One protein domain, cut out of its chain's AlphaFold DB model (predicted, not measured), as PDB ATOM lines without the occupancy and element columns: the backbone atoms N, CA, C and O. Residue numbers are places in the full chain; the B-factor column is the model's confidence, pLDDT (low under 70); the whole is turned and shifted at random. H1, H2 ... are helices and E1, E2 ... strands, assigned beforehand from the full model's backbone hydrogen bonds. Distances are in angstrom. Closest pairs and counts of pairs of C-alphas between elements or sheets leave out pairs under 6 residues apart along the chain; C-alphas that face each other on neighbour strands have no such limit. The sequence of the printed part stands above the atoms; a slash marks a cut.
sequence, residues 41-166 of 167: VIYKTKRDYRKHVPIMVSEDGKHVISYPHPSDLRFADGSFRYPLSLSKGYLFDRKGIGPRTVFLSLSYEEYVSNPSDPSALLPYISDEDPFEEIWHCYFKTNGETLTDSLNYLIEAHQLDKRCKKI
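AT A GLANCE: This is residues 41 to 166 of the 167 residues of an uncharacterized protein of Bacteroidales bacterium (UniProt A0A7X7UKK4). Two small antiparallel sheets, E1 E6 E7 and the strongly twisted E3 E2 E4 E5, make the two sides of the domain, apart from each other, with H3 near one end and H1 and H2 at the other. The long unnamed stretch 74 to 100 links H1 to E4 and folds back on itself beside E1, where residues 91 to 92 pair both with E1 and with residues 84 to 85. The printed part has 126 residues, in the order E1 E2 E3 H1 E4 H2 E5 E6 H3 E7; the class is mixed, helices and strands, with 54 residues, under half, in named elements. The whole is compact, with a radius of gyration of the C-alphas of 15.2 A and spans of 42 by 37 by 23 A.

HOW THE PARTS SIT: E1, residues 41 to 45, is antiparallel to E6, residues 131 to 137, at 168 degrees, with N 44 and O 133 2.9 A apart. E2, residues 52 to 57, forms a hairpin with E3, residues 64 to 66; N 56 and O 66 are 2.8 A apart. E2 is also antiparallel to E4, residues 101 to 107, at 145 degrees, with N 102 and O 55 2.8 A apart. H1, residues 70 to 73, touches H2, residues 108 to 113; their closest C-alphas, of Pro 70 and Val 112, are 5.0 A apart. H2 is on the sheet at a height of 5.7 A, over E4, and stands up from it at 71 degrees. E5, residues 125 to 127, and E4 meet only at a point, where C-alphas 104 and 125 face each other at 4.5 A. H3, residues 146 to 155, is only just not on the sheet E1 E6 E7, with 4 pairs of C-alphas within 10 A. E7, residues 163 to 165, is antiparallel to E6 at 149 degrees, with N 164 and O 136 2.8 A apart. Each O i to N i+4 pair is within hydrogen-bond range in H2 and H3; H1 is too short for such a pair.

IN THESE COORDINATES: E1 begins at C-alpha 41, (186.713, 125.073, 135.271), and is 13.2 A long. E2 and E4 are each 15.3 A long. From first to last C-alpha, E3 is 5.7 A long, H1 5.6 A, H2 8.5 A, E5 5.8 A and E7 6.6 A. E6 is 16.6 A long and begins at C-alpha 131, (193.267, 120.727, 145.267). H3 is 14.4 A long. E7 ends at C-alpha 165, (195.104, 129.690, 137.758).

THE WHOLE: The C-alphas of Pro 123 and Gly 143 are the two farthest apart, at 43.9 A. The printed part has no cut. The links from H1 to E4 and from H2 to E5 are long. Residues 140 to 145 stand free. Mean pLDDT of the printed part is 94.0; residues 141 to 144 are under 70.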
ATOM      1  N   VAL A  41     185.827 125.426 134.156       97.19
ATOM      2  CA  VAL A  41     186.713 125.073 135.271       97.19
ATOM      3  C   VAL A  41     187.369 123.722 135.005       97.19
ATOM      4  O   VAL A  41     186.693 122.737 134.702       97.19
ATOM      5  N   ILE A  42     188.695 123.677 135.134       98.25
ATOM      6  CA  ILE A  42     189.450 122.425 135.232       98.25
ATOM      7  C   ILE A  42     190.287 122.432 136.507       98.25
ATOM      8  O   ILE A  42     190.689 123.495 136.981       98.25
ATOM      9  N   TYR A  43     190.562 121.262 137.068       98.56
ATOM     10  CA  TYR A  43     191.266 121.168 138.345       98.56
ATOM     11  C   TYR A  43     192.054 119.868 138.492       98.56
ATOM     12  O   TYR A  43     191.839 118.908 137.751       98.56
ATOM     13  N   LYS A  44     192.959 119.851 139.468       98.38
ATOM     14  CA  LYS A  44     193.697 118.678 139.939       98.38
ATOM     15  C   LYS A  44     193.551 118.538 141.439       98.38
ATOM     16  O   LYS A  44     193.544 119.537 142.159       98.38
ATOM     17  N   THR A  45     193.476 117.302 141.905       98.31
ATOM     18  CA  THR A  45     193.328 116.976 143.322       98.31
ATOM     19  C   THR A  45     194.509 116.162 143.830       98.31
ATOM     20  O   THR A  45     195.054 115.344 143.099       98.31
ATOM     21  N   LYS A  46     194.850 116.343 145.111       97.94
ATOM     22  CA  LYS A  46     195.943 115.632 145.799       97.94
ATOM     23  C   LYS A  46     195.681 114.124 145.938       97.94
ATOM     24  O   LYS A  46     196.599 113.337 146.152       97.94
ATOM     25  N   ARG A  47     194.406 113.722 145.878       97.56
ATOM     26  CA  ARG A  47     193.897 112.342 145.959       97.56
ATOM     27  C   ARG A  47     192.726 112.165 144.989       97.56
ATOM     28  O   ARG A  47     192.233 113.143 144.428       97.56
ATOM     29  N   ASP A  48     192.268 110.934 144.773       97.50
ATOM     30  CA  ASP A  48     191.137 110.668 143.875       97.50
ATOM     31  C   ASP A  48     189.785 110.955 144.548       97.50
ATOM     32  O   ASP A  48     189.234 110.125 145.272       97.50
ATOM     33  N   TYR A  49     189.225 112.131 144.260       97.69
ATOM     34  CA  TYR A  49     187.905 112.549 144.738       97.69
ATOM     35  C   TYR A  49     186.815 112.502 143.667       97.69
ATOM     36  O   TYR A  49     185.723 113.017 143.883       97.69
ATOM     37  N   ARG A  50     187.055 111.881 142.504       97.00
ATOM     38  CA  ARG A  50     186.147 111.996 141.340       97.00
ATOM     39  C   ARG A  50     184.703 111.583 141.622       97.00
ATOM     40  O   ARG A  50     183.795 112.080 140.963       97.00
ATOM     41  N   LYS A  51     184.502 110.664 142.567       97.31
ATOM     42  CA  LYS A  51     183.180 110.164 142.962       97.31
ATOM     43  C   LYS A  51     182.629 110.788 144.239       97.31
ATOM     44  O   LYS A  51     181.510 110.469 144.617       97.31
ATOM     45  N   HIS A  52     183.401 111.642 144.898       97.81
ATOM     46  CA  HIS A  52     183.063 112.225 146.187       97.81
ATOM     47  C   HIS A  52     182.309 113.537 146.009       97.81
ATOM     48  O   HIS A  52     182.606 114.315 145.099       97.81
ATOM     49  N   VAL A  53     181.319 113.784 146.866       96.81
ATOM     50  CA  VAL A  53     180.430 114.949 146.750       96.81
ATOM     51  C   VAL A  53     181.190 116.251 147.019       96.81
ATOM     52  O   VAL A  53     181.727 116.411 148.116       96.81
ATOM     53  N   PRO A  54     181.226 117.201 146.062       97.25
ATOM     54  CA  PRO A  54     181.798 118.515 146.303       97.25
ATOM     55  C   PRO A  54     180.794 119.412 147.033       97.25
ATOM     56  O   PRO A  54     179.638 119.519 146.622       97.25
ATOM     57  N   ILE A  55     181.251 120.113 148.066       96.69
ATOM     58  CA  ILE A  55     180.513 121.204 148.715       96.69
ATOM     59  C   ILE A  55     181.404 122.440 148.809       96.69
ATOM     60  O   ILE A  55     182.625 122.328 148.785       96.69
ATOM     61  N   MET A  56     180.817 123.626 148.920       96.06
ATOM     62  CA  MET A  56     181.558 124.862 149.164       96.06
ATOM     63  C   MET A  56     181.368 125.298 150.609       96.06
ATOM     64  O   MET A  56     180.231 125.406 151.074       96.06
ATOM     65  N   VAL A  57     182.471 125.596 151.289       96.06
ATOM     66  CA  VAL A  57     182.470 126.081 152.675       96.06
ATOM     67  C   VAL A  57     182.785 127.577 152.759       96.06
ATOM     68  O   VAL A  57     183.232 128.203 151.788       96.06
ATOM     69  N   SER A  58     182.499 128.166 153.919       95.31
ATOM     70  CA  SER A  58     182.879 129.527 154.294       95.31
ATOM     71  C   SER A  58     184.389 129.716 154.354       95.31
ATOM     72  O   SER A  58     185.159 128.766 154.289       95.31
ATOM     73  N   GLU A  59     184.824 130.974 154.428       94.00
ATOM     74  CA  GLU A  59     186.251 131.310 154.486       94.00
ATOM     75  C   GLU A  59     186.957 130.694 155.691       94.00
ATOM     76  O   GLU A  59     188.097 130.261 155.580       94.00
ATOM     77  N   ASP A  60     186.256 130.609 156.818       93.69
ATOM     78  CA  ASP A  60     186.729 129.971 158.041       93.69
ATOM     79  C   ASP A  60     186.490 128.451 158.074       93.69
ATOM     80  O   ASP A  60     186.815 127.814 159.072       93.69
ATOM     81  N   GLY A  61     185.892 127.875 157.024       91.81
ATOM     82  CA  GLY A  61     185.579 126.448 156.917       91.81
ATOM     83  C   GLY A  61     184.444 125.951 157.822       91.81
ATOM     84  O   GLY A  61     184.152 124.759 157.825       91.81
ATOM     85  N   LYS A  62     183.779 126.830 158.585       92.19
ATOM     86  CA  LYS A  62     182.821 126.429 159.636       92.19
ATOM     87  C   LYS A  62     181.379 126.284 159.172       92.19
ATOM     88  O   LYS A  62     180.547 125.789 159.929       92.19
ATOM     89  N   HIS A  63     181.061 126.729 157.961       93.75
ATOM     90  CA  HIS A  63     179.703 126.721 157.436       93.75
ATOM     91  C   HIS A  63     179.678 126.224 155.996       93.75
ATOM     92  O   HIS A  63     180.519 126.596 155.181       93.75
ATOM     93  N   VAL A  64     178.667 125.425 155.661       94.94
ATOM     94  CA  VAL A  64     178.377 125.062 154.272       94.94
ATOM     95  C   VAL A  64     177.705 126.257 153.594       94.94
ATOM     96  O   VAL A  64     176.636 126.689 154.014       94.94
ATOM     97  N   ILE A  65     178.330 126.795 152.546       94.75
ATOM     98  CA  ILE A  65     177.767 127.865 151.707       94.75
ATOM     99  C   ILE A  65     176.922 127.280 150.576       94.75
ATOM    100  O   ILE A  65     175.901 127.851 150.207       94.75
ATOM    101  N   SER A  66     177.362 126.168 149.988       94.50
ATOM    102  CA  SER A  66     176.675 125.539 148.861       94.50
ATOM    103  C   SER A  66     176.909 124.037 148.855       94.50
ATOM    104  O   SER A  66     178.016 123.577 149.124       94.50
ATOM    105  N   TYR A  67     175.885 123.277 148.488       95.06
ATOM    106  CA  TYR A  67     175.928 121.823 148.352       95.06
ATOM    107  C   TYR A  67     174.971 121.395 147.227       95.06
ATOM    108  O   TYR A  67     174.007 122.109 146.942       95.06
ATOM    109  N   PRO A  68     175.229 120.267 146.549       95.12
ATOM    110  CA  PRO A  68     174.378 119.806 145.463       95.12
ATOM    111  C   PRO A  68     173.098 119.169 146.008       95.12
ATOM    112  O   PRO A  68     173.134 118.360 146.939       95.12
ATOM    113  N   HIS A  69     171.963 119.448 145.371       94.62
ATOM    114  CA  HIS A  69     170.783 118.608 145.533       94.62
ATOM    115  C   HIS A  69     171.065 117.212 144.930       94.62
ATOM    116  O   HIS A  69     171.818 117.113 143.957       94.62
ATOM    117  N   PRO A  70     170.466 116.108 145.420       93.94
ATOM    118  CA  PRO A  70     170.678 114.777 144.840       93.94
ATOM    119  C   PRO A  70     170.468 114.692 143.314       93.94
ATOM    120  O   PRO A  70     171.215 114.003 142.616       93.94
ATOM    121  N   SER A  71     169.506 115.441 142.762       94.75
ATOM    122  CA  SER A  71     169.295 115.539 141.305       94.75
ATOM    123  C   SER A  71     170.434 116.256 140.572       94.75
ATOM    124  O   SER A  71     170.689 115.982 139.398       94.75
ATOM    125  N   ASP A  72     171.172 117.142 141.244       94.88
ATOM    126  CA  ASP A  72     172.326 117.834 140.665       94.88
ATOM    127  C   ASP A  72     173.469 116.868 140.353       94.88
ATOM    128  O   ASP A  72     174.301 117.133 139.482       94.88
ATOM    129  N   LEU A  73     173.490 115.706 141.005       96.19
ATOM    130  CA  LEU A  73     174.489 114.667 140.785       96.19
ATOM    131  C   LEU A  73     174.122 113.703 139.652       96.19
ATOM    132  O   LEU A  73     174.968 112.901 139.272       96.19
ATOM    133  N   ARG A  74     172.921 113.795 139.060       96.31
ATOM    134  CA  ARG A  74     172.455 112.874 138.006       96.31
ATOM    135  C   ARG A  74     172.118 113.564 136.689       96.31
ATOM    136  O   ARG A  74     171.707 114.723 136.672       96.31
ATOM    137  N   PHE A  75     172.324 112.858 135.584       94.56
ATOM    138  CA  PHE A  75     171.755 113.184 134.280       94.56
ATOM    139  C   PHE A  75     170.281 112.754 134.228       94.56
ATOM    140  O   PHE A  75     169.797 112.040 135.107       94.56
ATOM    141  N   ALA A  76     169.562 113.178 133.184       94.19
ATOM    142  CA  ALA A  76     168.156 112.812 132.988       94.19
ATOM    143  C   ALA A  76     167.945 111.297 132.795       94.19
ATOM    144  O   ALA A  76     166.876 110.787 133.111       94.19
ATOM    145  N   ASP A  77     168.968 110.577 132.326       96.00
ATOM    146  CA  ASP A  77     168.966 109.114 132.182       96.00
ATOM    147  C   ASP A  77     169.251 108.362 133.500       96.00
ATOM    148  O   ASP A  77     169.302 107.134 133.522       96.00
ATOM    149  N   GLY A  78     169.449 109.090 134.605       94.69
ATOM    150  CA  GLY A  78     169.734 108.538 135.928       94.69
ATOM    151  C   GLY A  78     171.214 108.273 136.213       94.69
ATOM    152  O   GLY A  78     171.561 108.041 137.375       94.69
ATOM    153  N   SER A  79     172.103 108.354 135.220       96.44
ATOM    154  CA  SER A  79     173.545 108.169 135.417       96.44
ATOM    155  C   SER A  79     174.178 109.338 136.184       96.44
ATOM    156  O   SER A  79     173.666 110.460 136.186       96.44
ATOM    157  N   PHE A  80     175.291 109.093 136.882       97.44
ATOM    158  CA  PHE A  80     175.958 110.125 137.681       97.44
ATOM    159  C   PHE A  80     176.792 111.091 136.832       97.44
ATOM    160  O   PHE A  80     177.551 110.700 135.944       97.44
ATOM    161  N   ARG A  81     176.704 112.383 137.163       96.06
ATOM    162  CA  ARG A  81     177.436 113.493 136.537       96.06
ATOM    163  C   ARG A  81     178.841 113.652 137.109       96.06
ATOM    164  O   ARG A  81     179.188 114.725 137.603       96.06
ATOM    165  N   TYR A  82     179.644 112.597 137.026       97.44
ATOM    166  CA  TYR A  82     181.061 112.646 137.388       97.44
ATOM    167  C   TYR A  82     181.845 113.647 136.523       97.44
ATOM    168  O   TYR A  82     181.441 113.908 135.375       97.44
ATOM    169  N   PRO A  83     182.959 114.208 137.042       97.19
ATOM    170  CA  PRO A  83     183.866 115.017 136.238       97.19
ATOM    171  C   PRO A  83     184.425 114.196 135.071       97.19
ATOM    172  O   PRO A  83     184.581 112.977 135.174       97.19
ATOM    173  N   LEU A  84     184.739 114.860 133.958       96.06
ATOM    174  CA  LEU A  84     185.443 114.188 132.863       96.06
ATOM    175  C   LEU A  84     186.938 114.177 133.147       96.06
ATOM    176  O   LEU A  84     187.506 115.215 133.482       96.06
ATOM    177  N   SER A  85     187.573 113.026 132.956       97.00
ATOM    178  CA  SER A  85     189.029 112.937 132.966       97.00
ATOM    179  C   SER A  85     189.616 113.668 131.761       97.00
ATOM    180  O   SER A  85     189.170 113.476 130.630       97.00
ATOM    181  N   LEU A  86     190.640 114.471 132.019       98.00
ATOM    182  CA  LEU A  86     191.480 115.131 131.032       98.00
ATOM    183  C   LEU A  86     192.921 114.616 131.160       98.00
ATOM    184  O   LEU A  86     193.278 113.861 132.071       98.00
ATOM    185  N   SER A  87     193.762 115.047 130.231       98.19
ATOM    186  CA  SER A  87     195.192 114.771 130.204       98.19
ATOM    187  C   SER A  87     195.897 115.112 131.520       98.19
ATOM    188  O   SER A  87     195.490 115.992 132.279       98.19
ATOM    189  N   LYS A  88     196.994 114.397 131.796       97.94
ATOM    190  CA  LYS A  88     197.868 114.600 132.970       97.94
ATOM    191  C   LYS A  88     197.148 114.611 134.327       97.94
ATOM    192  O   LYS A  88     197.671 115.210 135.263       97.94
ATOM    193  N   GLY A  89     195.986 113.966 134.449       97.69
ATOM    194  CA  GLY A  89     195.224 113.891 135.701       97.69
ATOM    195  C   GLY A  89     194.363 115.119 136.005       97.69
ATOM    196  O   GLY A  89     193.846 115.226 137.112       97.69
ATOM    197  N   TYR A  90     194.202 116.045 135.054       98.56
ATOM    198  CA  TYR A  90     193.210 117.113 135.178       98.56
ATOM    199  C   TYR A  90     191.783 116.560 135.088       98.56
ATOM    200  O   TYR A  90     191.524 115.535 134.458       98.56
ATOM    201  N   LEU A  91     190.843 117.279 135.690       98.50
ATOM    202  CA  LEU A  91     189.417 116.982 135.682       98.50
ATOM    203  C   LEU A  91     188.640 118.184 135.154       98.50
ATOM    204  O   LEU A  91     188.895 119.317 135.559       98.50
ATOM    205  N   PHE A  92     187.683 117.935 134.264       97.25
ATOM    206  CA  PHE A  92     186.715 118.925 133.800       97.25
ATOM    207  C   PHE A  92     185.551 119.016 134.786       97.25
ATOM    208  O   PHE A  92     184.880 118.013 135.062       97.25
ATOM    209  N   ASP A  93     185.273 120.219 135.276       96.25
ATOM    210  CA  ASP A  93     184.188 120.462 136.216       96.25
ATOM    211  C   ASP A  93     182.795 120.364 135.574       96.25
ATOM    212  O   ASP A  93     182.522 120.886 134.496       96.25
ATOM    213  N   ARG A  94     181.874 119.718 136.290       94.06
ATOM    214  CA  ARG A  94     180.446 119.629 135.951       94.06
ATOM    215  C   ARG A  94     179.531 120.026 137.110       94.06
ATOM    216  O   ARG A  94     178.308 119.938 136.965       94.06
ATOM    217  N   LYS A  95     180.093 120.371 138.271       92.19
ATOM    218  CA  LYS A  95     179.404 120.551 139.556       92.19
ATOM    219  C   LYS A  95     179.552 121.955 140.145       92.19
ATOM    220  O   LYS A  95     178.792 122.266 141.053       92.19
ATOM    221  N   GLY A  96     180.456 122.786 139.629       90.94
ATOM    222  CA  GLY A  96     180.719 124.124 140.159       90.94
ATOM    223  C   GLY A  96     181.849 124.122 141.186       90.94
ATOM    224  O   GLY A  96     181.674 124.606 142.302       90.94
ATOM    225  N   ILE A  97     182.997 123.547 140.824       96.50
ATOM    226  CA  ILE A  97     184.218 123.578 141.635       96.50
ATOM    227  C   ILE A  97     184.755 125.012 141.709       96.50
ATOM    228  O   ILE A  97     184.871 125.705 140.699       96.50
ATOM    229  N   GLY A  98     185.144 125.435 142.910       95.12
ATOM    230  CA  GLY A  98     185.794 126.717 143.159       95.12
ATOM    231  C   GLY A  98     186.867 126.638 144.252       95.12
ATOM    232  O   GLY A  98     187.098 125.575 144.828       95.12
ATOM    233  N   PRO A  99     187.522 127.770 144.580       94.19
ATOM    234  CA  PRO A  99     188.657 127.807 145.512       94.19
ATOM    235  C   PRO A  99     188.385 127.258 146.917       94.19
ATOM    236  O   PRO A  99     189.317 126.809 147.577       94.19
ATOM    237  N   ARG A 100     187.125 127.317 147.371       95.81
ATOM    238  CA  ARG A 100     186.672 126.835 148.691       95.81
ATOM    239  C   ARG A 100     185.837 125.561 148.610       95.81
ATOM    240  O   ARG A 100     185.059 125.267 149.517       95.81
ATOM    241  N   THR A 101     185.920 124.847 147.494       97.38
ATOM    242  CA  THR A 101     185.297 123.536 147.408       97.38
ATOM    243  C   THR A 101     186.096 122.532 148.238       97.38
ATOM    244  O   THR A 101     187.321 122.525 148.215       97.38
ATOM    245  N   VAL A 102     185.392 121.671 148.958       97.56
ATOM    246  CA  VAL A 102     185.939 120.493 149.635       97.56
ATOM    247  C   VAL A 102     185.137 119.267 149.217       97.56
ATOM    248  O   VAL A 102     184.020 119.396 148.707       97.56
ATOM    249  N   PHE A 103     185.704 118.080 149.418       97.81
ATOM    250  CA  PHE A 103     185.028 116.822 149.116       97.81
ATOM    251  C   PHE A 103     184.619 116.109 150.402       97.81
ATOM    252  O   PHE A 103     185.428 115.907 151.316       97.81
ATOM    253  N   LEU A 104     183.353 115.703 150.453       97.00
ATOM    254  CA  LEU A 104     182.865 114.814 151.498       97.00
ATOM    255  C   LEU A 104     183.483 113.423 151.323       97.00
ATOM    256  O   LEU A 104     183.790 113.013 150.211       97.00
ATOM    257  N   SER A 105     183.591 112.650 152.397       97.00
ATOM    258  CA  SER A 105     183.920 111.223 152.339       97.00
ATOM    259  C   SER A 105     182.807 110.387 151.701       97.00
ATOM    260  O   SER A 105     183.012 109.213 151.424       97.00
ATOM    261  N   LEU A 106     181.629 110.981 151.484       96.38
ATOM    262  CA  LEU A 106     180.495 110.351 150.821       96.38
ATOM    263  C   LEU A 106     180.679 110.367 149.302       96.38
ATOM    264  O   LEU A 106     180.911 111.420 148.693       96.38
ATOM    265  N   SER A 107     180.494 109.204 148.688       97.12
ATOM    266  CA  SER A 107     180.312 109.081 147.247       97.12
ATOM    267  C   SER A 107     178.972 109.671 146.792       97.12
ATOM    268  O   SER A 107     178.060 109.910 147.591       97.12
ATOM    269  N   TYR A 108     178.821 109.891 145.486       97.31
ATOM    270  CA  TYR A 108     177.547 110.326 144.911       97.31
ATOM    271  C   TYR A 108     176.442 109.293 145.180       97.31
ATOM    272  O   TYR A 108     175.312 109.672 145.488       97.31
ATOM    273  N   GLU A 109     176.760 108.001 145.090       97.38
ATOM    274  CA  GLU A 109     175.852 106.896 145.386       97.38
ATOM    275  C   GLU A 109     175.316 106.960 146.817       97.38
ATOM    276  O   GLU A 109     174.099 106.925 147.020       97.38
ATOM    277  N   GLU A 110     176.211 107.084 147.797       97.00
ATOM    278  CA  GLU A 110     175.856 107.126 149.219       97.00
ATOM    279  C   GLU A 110     175.032 108.372 149.538       97.00
ATOM    280  O   GLU A 110     173.964 108.274 150.142       97.00
ATOM    281  N   TYR A 111     175.481 109.535 149.062       96.12
ATOM    282  CA  TYR A 111     174.814 110.807 149.321       96.12
ATOM    283  C   TYR A 111     173.405 110.872 148.729       96.12
ATOM    284  O   TYR A 111     172.484 111.361 149.375       96.12
ATOM    285  N   VAL A 112     173.204 110.367 147.507       95.94
ATOM    286  CA  VAL A 112     171.868 110.353 146.893       95.94
ATOM    287  C   VAL A 112     170.945 109.335 147.565       95.94
ATOM    288  O   VAL A 112     169.741 109.571 147.631       95.94
ATOM    289  N   SER A 113     171.483 108.213 148.044       95.88
ATOM    290  CA  SER A 113     170.679 107.164 148.687       95.88
ATOM    291  C   SER A 113     170.227 107.549 150.095       95.88
ATOM    292  O   SER A 113     169.160 107.119 150.524       95.88
ATOM    293  N   ASN A 114     171.011 108.371 150.798       91.81
ATOM    294  CA  ASN A 114     170.663 108.885 152.119       91.81
ATOM    295  C   ASN A 114     171.057 110.371 152.262       91.81
ATOM    296  O   ASN A 114     172.073 110.682 152.896       91.81
ATOM    297  N   PRO A 115     170.285 111.298 151.663       83.69
ATOM    298  CA  PRO A 115     170.601 112.720 151.705       83.69
ATOM    299  C   PRO A 115     170.598 113.238 153.142       83.69
ATOM    300  O   PRO A 115     169.613 113.101 153.865       83.69
ATOM    301  N   SER A 116     171.713 113.836 153.554       82.88
ATOM    302  CA  SER A 116     171.850 114.445 154.877       82.88
ATOM    303  C   SER A 116     171.381 115.898 154.864       82.88
ATOM    304  O   SER A 116     171.466 116.578 153.838       82.88
ATOM    305  N   ASP A 117     170.923 116.389 156.016       87.19
ATOM    306  CA  ASP A 117     170.689 117.820 156.208       87.19
ATOM    307  C   ASP A 117     172.000 118.607 155.986       87.19
ATOM    308  O   ASP A 117     173.065 118.131 156.394       87.19
ATOM    309  N   PRO A 118     171.970 119.808 155.378       81.25
ATOM    310  CA  PRO A 118     173.182 120.572 155.072       81.25
ATOM    311  C   PRO A 118     174.051 120.878 156.292       81.25
ATOM    312  O   PRO A 118     175.279 120.887 156.191       81.25
ATOM    313  N   SER A 119     173.427 121.099 157.453       81.44
ATOM    314  CA  SER A 119     174.137 121.352 158.711       81.44
ATOM    315  C   SER A 119     174.924 120.131 159.200       81.44
ATOM    316  O   SER A 119     175.910 120.282 159.919       81.44
ATOM    317  N   ALA A 120     174.551 118.929 158.750       90.88
ATOM    318  CA  ALA A 120     175.195 117.670 159.098       90.88
ATOM    319  C   ALA A 120     176.332 117.267 158.137       90.88
ATOM    320  O   ALA A 120     176.914 116.200 158.313       90.88
ATOM    321  N   LEU A 121     176.669 118.080 157.125       95.06
ATOM    322  CA  LEU A 121     177.681 117.714 156.120       95.06
ATOM    323  C   LEU A 121     179.130 117.956 156.567       95.06
ATOM    324  O   LEU A 121     180.028 117.273 156.082       95.06
ATOM    325  N   LEU A 122     179.375 118.897 157.487       95.00
ATOM    326  CA  LEU A 122     180.736 119.263 157.916       95.00
ATOM    327  C   LEU A 122     181.559 118.077 158.457       95.00
ATOM    328  O   LEU A 122     182.714 117.951 158.055       95.00
ATOM    329  N   PRO A 123     181.009 117.164 159.286       95.19
ATOM    330  CA  PRO A 123     181.758 116.003 159.776       95.19
ATOM    331  C   PRO A 123     182.208 115.023 158.687       95.19
ATOM    332  O   PRO A 123     183.084 114.201 158.940       95.19
ATOM    333  N   TYR A 124     181.621 115.086 157.488       96.25
ATOM    334  CA  TYR A 124     182.026 114.252 156.358       96.25
ATOM    335  C   TYR A 124     183.184 114.857 155.555       96.25
ATOM    336  O   TYR A 124     183.669 114.209 154.632       96.25
ATOM    337  N   ILE A 125     183.649 116.075 155.850       95.75
ATOM    338  CA  ILE A 125     184.798 116.661 155.147       95.75
ATOM    339  C   ILE A 125     186.054 115.847 155.482       95.75
ATOM    340  O   ILE A 125     186.470 115.759 156.634       95.75
ATOM    341  N   SER A 126     186.659 115.243 154.457       86.38
ATOM    342  CA  SER A 126     187.828 114.356 154.605       86.38
ATOM    343  C   SER A 126     189.167 115.028 154.276       86.38
ATOM    344  O   SER A 126     190.239 114.478 154.547       86.38
ATOM    345  N   ASP A 127     189.101 116.204 153.651       93.62
ATOM    346  CA  ASP A 127     190.241 117.002 153.218       93.62
ATOM    347  C   ASP A 127     189.801 118.462 153.070       93.62
ATOM    348  O   ASP A 127     188.956 118.780 152.230       93.62
ATOM    349  N   GLU A 128     190.357 119.336 153.903       93.06
ATOM    350  CA  GLU A 128     190.047 120.770 153.898       93.06
ATOM    351  C   GLU A 128     190.743 121.516 152.748       93.06
ATOM    352  O   GLU A 128     190.343 122.625 152.398       93.06
ATOM    353  N   ASP A 129     191.760 120.912 152.121       95.50
ATOM    354  CA  ASP A 129     192.509 121.505 151.015       95.50
ATOM    355  C   ASP A 129     192.803 120.461 149.920       95.50
ATOM    356  O   ASP A 129     193.955 120.065 149.716       95.50
ATOM    357  N   PRO A 130     191.781 119.987 149.185       97.44
ATOM    358  CA  PRO A 130     191.925 118.813 148.326       97.44
ATOM    359  C   PRO A 130     192.613 119.089 146.985       97.44
ATOM    360  O   PRO A 130     192.941 118.141 146.268       97.44
ATOM    361  N   PHE A 131     192.800 120.355 146.603       98.19
ATOM    362  CA  PHE A 131     193.267 120.727 145.267       98.19
ATOM    363  C   PHE A 131     194.770 120.974 145.220       98.19
ATOM    364  O   PHE A 131     195.336 121.631 146.091       98.19
ATOM    365  N   GLU A 132     195.399 120.496 144.152       97.94
ATOM    366  CA  GLU A 132     196.733 120.938 143.742       97.94
ATOM    367  C   GLU A 132     196.633 122.226 142.928       97.94
ATOM    368  O   GLU A 132     197.420 123.150 143.117       97.94
ATOM    369  N   GLU A 133     195.659 122.272 142.012       98.06
ATOM    370  CA  GLU A 133     195.452 123.390 141.098       98.06
ATOM    371  C   GLU A 133     193.977 123.524 140.709       98.06
ATOM    372  O   GLU A 133     193.286 122.520 140.506       98.06
ATOM    373  N   ILE A 134     193.514 124.757 140.509       98.44
ATOM    374  CA  ILE A 134     192.229 125.063 139.868       98.44
ATOM    375  C   ILE A 134     192.446 126.160 138.825       98.44
ATOM    376  O   ILE A 134     193.087 127.179 139.090       98.44
ATOM    377  N   TRP A 135     191.864 125.982 137.642       98.38
ATOM    378  CA  TRP A 135     192.005 126.889 136.512       98.38
ATOM    379  C   TRP A 135     190.648 127.325 135.968       98.38
ATOM    380  O   TRP A 135     189.762 126.507 135.728       98.38
ATOM    381  N   HIS A 136     190.520 128.623 135.704       97.31
ATOM    382  CA  HIS A 136     189.423 129.206 134.937       97.31
ATOM    383  C   HIS A 136     189.857 129.414 133.490       97.31
ATOM    384  O   HIS A 136     190.696 130.268 133.218       97.31
ATOM    385  N   CYS A 137     189.267 128.667 132.566       94.94
ATOM    386  CA  CYS A 137     189.566 128.698 131.143       94.94
ATOM    387  C   CYS A 137     188.484 129.420 130.334       94.94
ATOM    388  O   CYS A 137     187.290 129.255 130.574       94.94
ATOM    389  N   TYR A 138     188.897 130.192 129.327       92.06
ATOM    390  CA  TYR A 138     188.001 131.027 128.525       92.06
ATOM    391  C   TYR A 138     188.045 130.612 127.051       92.06
ATOM    392  O   TYR A 138     188.941 130.997 126.289       92.06
ATOM    393  N   PHE A 139     187.045 129.832 126.638       86.06
ATOM    394  CA  PHE A 139     186.880 129.360 125.265       86.06
ATOM    395  C   PHE A 139     185.746 130.086 124.545       86.06
ATOM    396  O   PHE A 139     184.772 130.520 125.157       86.06
ATOM    397  N   LYS A 140     185.902 130.238 123.227       77.44
ATOM    398  CA  LYS A 140     184.801 130.623 122.346       77.44
ATOM    399  C   LYS A 140     184.113 129.333 121.899       77.44
ATOM    400  O   LYS A 140     184.743 128.285 121.837       77.44
ATOM    401  N   THR A 141     182.822 129.397 121.608       62.12
ATOM    402  CA  THR A 141     182.065 128.263 121.072       62.12
ATOM    403  C   THR A 141     182.333 128.155 119.569       62.12
ATOM    404  O   THR A 141     181.531 128.612 118.761       62.12
ATOM    405  N   ASN A 142     183.502 127.655 119.170       57.06
ATOM    406  CA  ASN A 142     183.893 127.556 117.762       57.06
ATOM    407  C   ASN A 142     184.228 126.115 117.363       57.06
ATOM    408  O   ASN A 142     185.376 125.815 117.071       57.06
ATOM    409  N   GLY A 143     183.211 125.250 117.330       57.25
ATOM    410  CA  GLY A 143     183.192 123.976 116.588       57.25
ATOM    411  C   GLY A 143     184.109 122.839 117.064       57.25
ATOM    412  O   GLY A 143     183.726 121.684 116.915       57.25
ATOM    413  N   GLU A 144     185.276 123.127 117.646       62.72
ATOM    414  CA  GLU A 144     186.145 122.134 118.288       62.72
ATOM    415  C   GLU A 144     185.493 121.589 119.561       62.72
ATOM    416  O   GLU A 144     184.808 122.322 120.289       62.72
ATOM    417  N   THR A 145     185.717 120.303 119.865       85.38
ATOM    418  CA  THR A 145     185.277 119.779 121.157       85.38
ATOM    419  C   THR A 145     186.135 120.418 122.247       85.38
ATOM    420  O   THR A 145     187.364 120.375 122.223       85.38
ATOM    421  N   LEU A 146     185.479 121.058 123.214       90.44
ATOM    422  CA  LEU A 146     186.136 121.786 124.299       90.44
ATOM    423  C   LEU A 146     187.170 120.926 125.048       90.44
ATOM    424  O   LEU A 146     188.200 121.431 125.487       90.44
ATOM    425  N   THR A 147     186.906 119.625 125.184       92.56
ATOM    426  CA  THR A 147     187.815 118.659 125.810       92.56
ATOM    427  C   THR A 147     189.100 118.453 125.015       92.56
ATOM    428  O   THR A 147     190.160 118.355 125.630       92.56
ATOM    429  N   ASP A 148     189.045 118.452 123.680       93.25
ATOM    430  CA  ASP A 148     190.241 118.315 122.840       93.25
ATOM    431  C   ASP A 148     191.122 119.559 122.951       93.25
ATOM    432  O   ASP A 148     192.324 119.447 123.197       93.25
ATOM    433  N   SER A 149     190.523 120.753 122.871       93.69
ATOM    434  CA  SER A 149     191.268 122.006 123.025       93.69
ATOM    435  C   SER A 149     191.896 122.121 124.424       93.69
ATOM    436  O   SER A 149     193.022 122.598 124.560       93.69
ATOM    437  N   LEU A 150     191.205 121.661 125.475       95.44
ATOM    438  CA  LEU A 150     191.758 121.598 126.832       95.44
ATOM    439  C   LEU A 150     192.929 120.617 126.927       95.44
ATOM    440  O   LEU A 150     193.987 120.990 127.429       95.44
ATOM    441  N   ASN A 151     192.771 119.390 126.423       97.31
ATOM    442  CA  ASN A 151     193.829 118.380 126.449       97.31
ATOM    443  C   ASN A 151     195.067 118.833 125.672       97.31
ATOM    444  O   ASN A 151     196.180 118.658 126.159       97.31
ATOM    445  N   TYR A 152     194.884 119.491 124.526       95.94
ATOM    446  CA  TYR A 152     195.985 120.085 123.771       95.94
ATOM    447  C   TYR A 152     196.787 121.085 124.616       95.94
ATOM    448  O   TYR A 152     198.012 120.987 124.692       95.94
ATOM    449  N   LEU A 153     196.114 122.019 125.301       97.00
ATOM    450  CA  LEU A 153     196.794 122.995 126.163       97.00
ATOM    451  C   LEU A 153     197.477 122.340 127.368       97.00
ATOM    452  O   LEU A 153     198.556 122.781 127.764       97.00
ATOM    453  N   ILE A 154     196.864 121.306 127.948       98.00
ATOM    454  CA  ILE A 154     197.427 120.562 129.079       98.00
ATOM    455  C   ILE A 154     198.711 119.835 128.663       98.00
ATOM    456  O   ILE A 154     199.733 119.987 129.328       98.00
ATOM    457  N   GLU A 155     198.679 119.070 127.569       98.31
ATOM    458  CA  GLU A 155     199.840 118.315 127.075       98.31
ATOM    459  C   GLU A 155     200.974 119.241 126.619       98.31
ATOM    460  O   GLU A 155     202.146 118.939 126.832       98.31
ATOM    461  N   ALA A 156     200.636 120.396 126.042       98.00
ATOM    462  CA  ALA A 156     201.614 121.388 125.611       98.00
ATOM    463  C   ALA A 156     202.174 122.258 126.753       98.00
ATOM    464  O   ALA A 156     203.043 123.085 126.485       98.00
ATOM    465  N   HIS A 157     201.686 122.115 127.995       97.12
ATOM    466  CA  HIS A 157     202.004 122.999 129.127       97.12
ATOM    467  C   HIS A 157     201.702 124.487 128.846       97.12
ATOM    468  O   HIS A 157     202.498 125.366 129.158       97.12
ATOM    469  N   GLN A 158     200.549 124.769 128.231       97.31
ATOM    470  CA  GLN A 158     200.155 126.100 127.734       97.31
ATOM    471  C   GLN A 158     198.798 126.577 128.271       97.31
ATOM    472  O   GLN A 158     198.099 127.360 127.620       97.31
ATOM    473  N   LEU A 159     198.381 126.091 129.444       97.25
ATOM    474  CA  LEU A 159     197.112 126.493 130.063       97.25
ATOM    475  C   LEU A 159     197.013 128.011 130.250       97.25
ATOM    476  O   LEU A 159     195.964 128.585 129.983       97.25
ATOM    477  N   ASP A 160     198.105 128.677 130.616       96.88
ATOM    478  CA  ASP A 160     198.207 130.128 130.817       96.88
ATOM    479  C   ASP A 160     197.773 130.961 129.598       96.88
ATOM    480  O   ASP A 160     197.263 132.072 129.752       96.88
ATOM    481  N   LYS A 161     197.879 130.409 128.382       95.50
ATOM    482  CA  LYS A 161     197.438 131.100 127.162       95.50
ATOM    483  C   LYS A 161     195.942 131.391 127.153       95.50
ATOM    484  O   LYS A 161     195.507 132.332 126.489       95.50
ATOM    485  N   ARG A 162     195.137 130.544 127.803       94.38
ATOM    486  CA  ARG A 162     193.661 130.576 127.735       94.38
ATOM    487  C   ARG A 162     192.978 130.432 129.085       94.38
ATOM    488  O   ARG A 162     191.758 130.589 129.162       94.38
ATOM    489  N   CYS A 163     193.744 130.154 130.126       96.19
ATOM    490  CA  CYS A 163     193.270 129.889 131.462       96.19
ATOM    491  C   CYS A 163     194.034 130.729 132.479       96.19
ATOM    492  O   CYS A 163     195.211 131.035 132.317       96.19
ATOM    493  N   LYS A 164     193.355 131.071 133.568       97.25
ATOM    494  CA  LYS A 164     193.937 131.713 134.739       97.25
ATOM    495  C   LYS A 164     193.886 130.732 135.903       97.25
ATOM    496  O   LYS A 164     192.800 130.274 136.256       97.25
ATOM    497  N   LYS A 165     195.039 130.445 136.507       97.56
ATOM    498  CA  LYS A 165     195.104 129.690 137.758       97.56
ATOM    499  C   LYS A 165     194.471 130.517 138.876       97.56
ATOM    500  O   LYS A 165     194.751 131.710 139.001       97.56
ATOM    501  N   ILE A 166     193.583 129.899 139.640       96.69
ATOM    502  CA  ILE A 166     192.861 130.525 140.757       96.69
ATOM    503  C   ILE A 166     193.142 129.838 142.098       96.69
ATOM    504  O   ILE A 166     192.782 130.385 143.138       96.69
TER     505      ILE A 166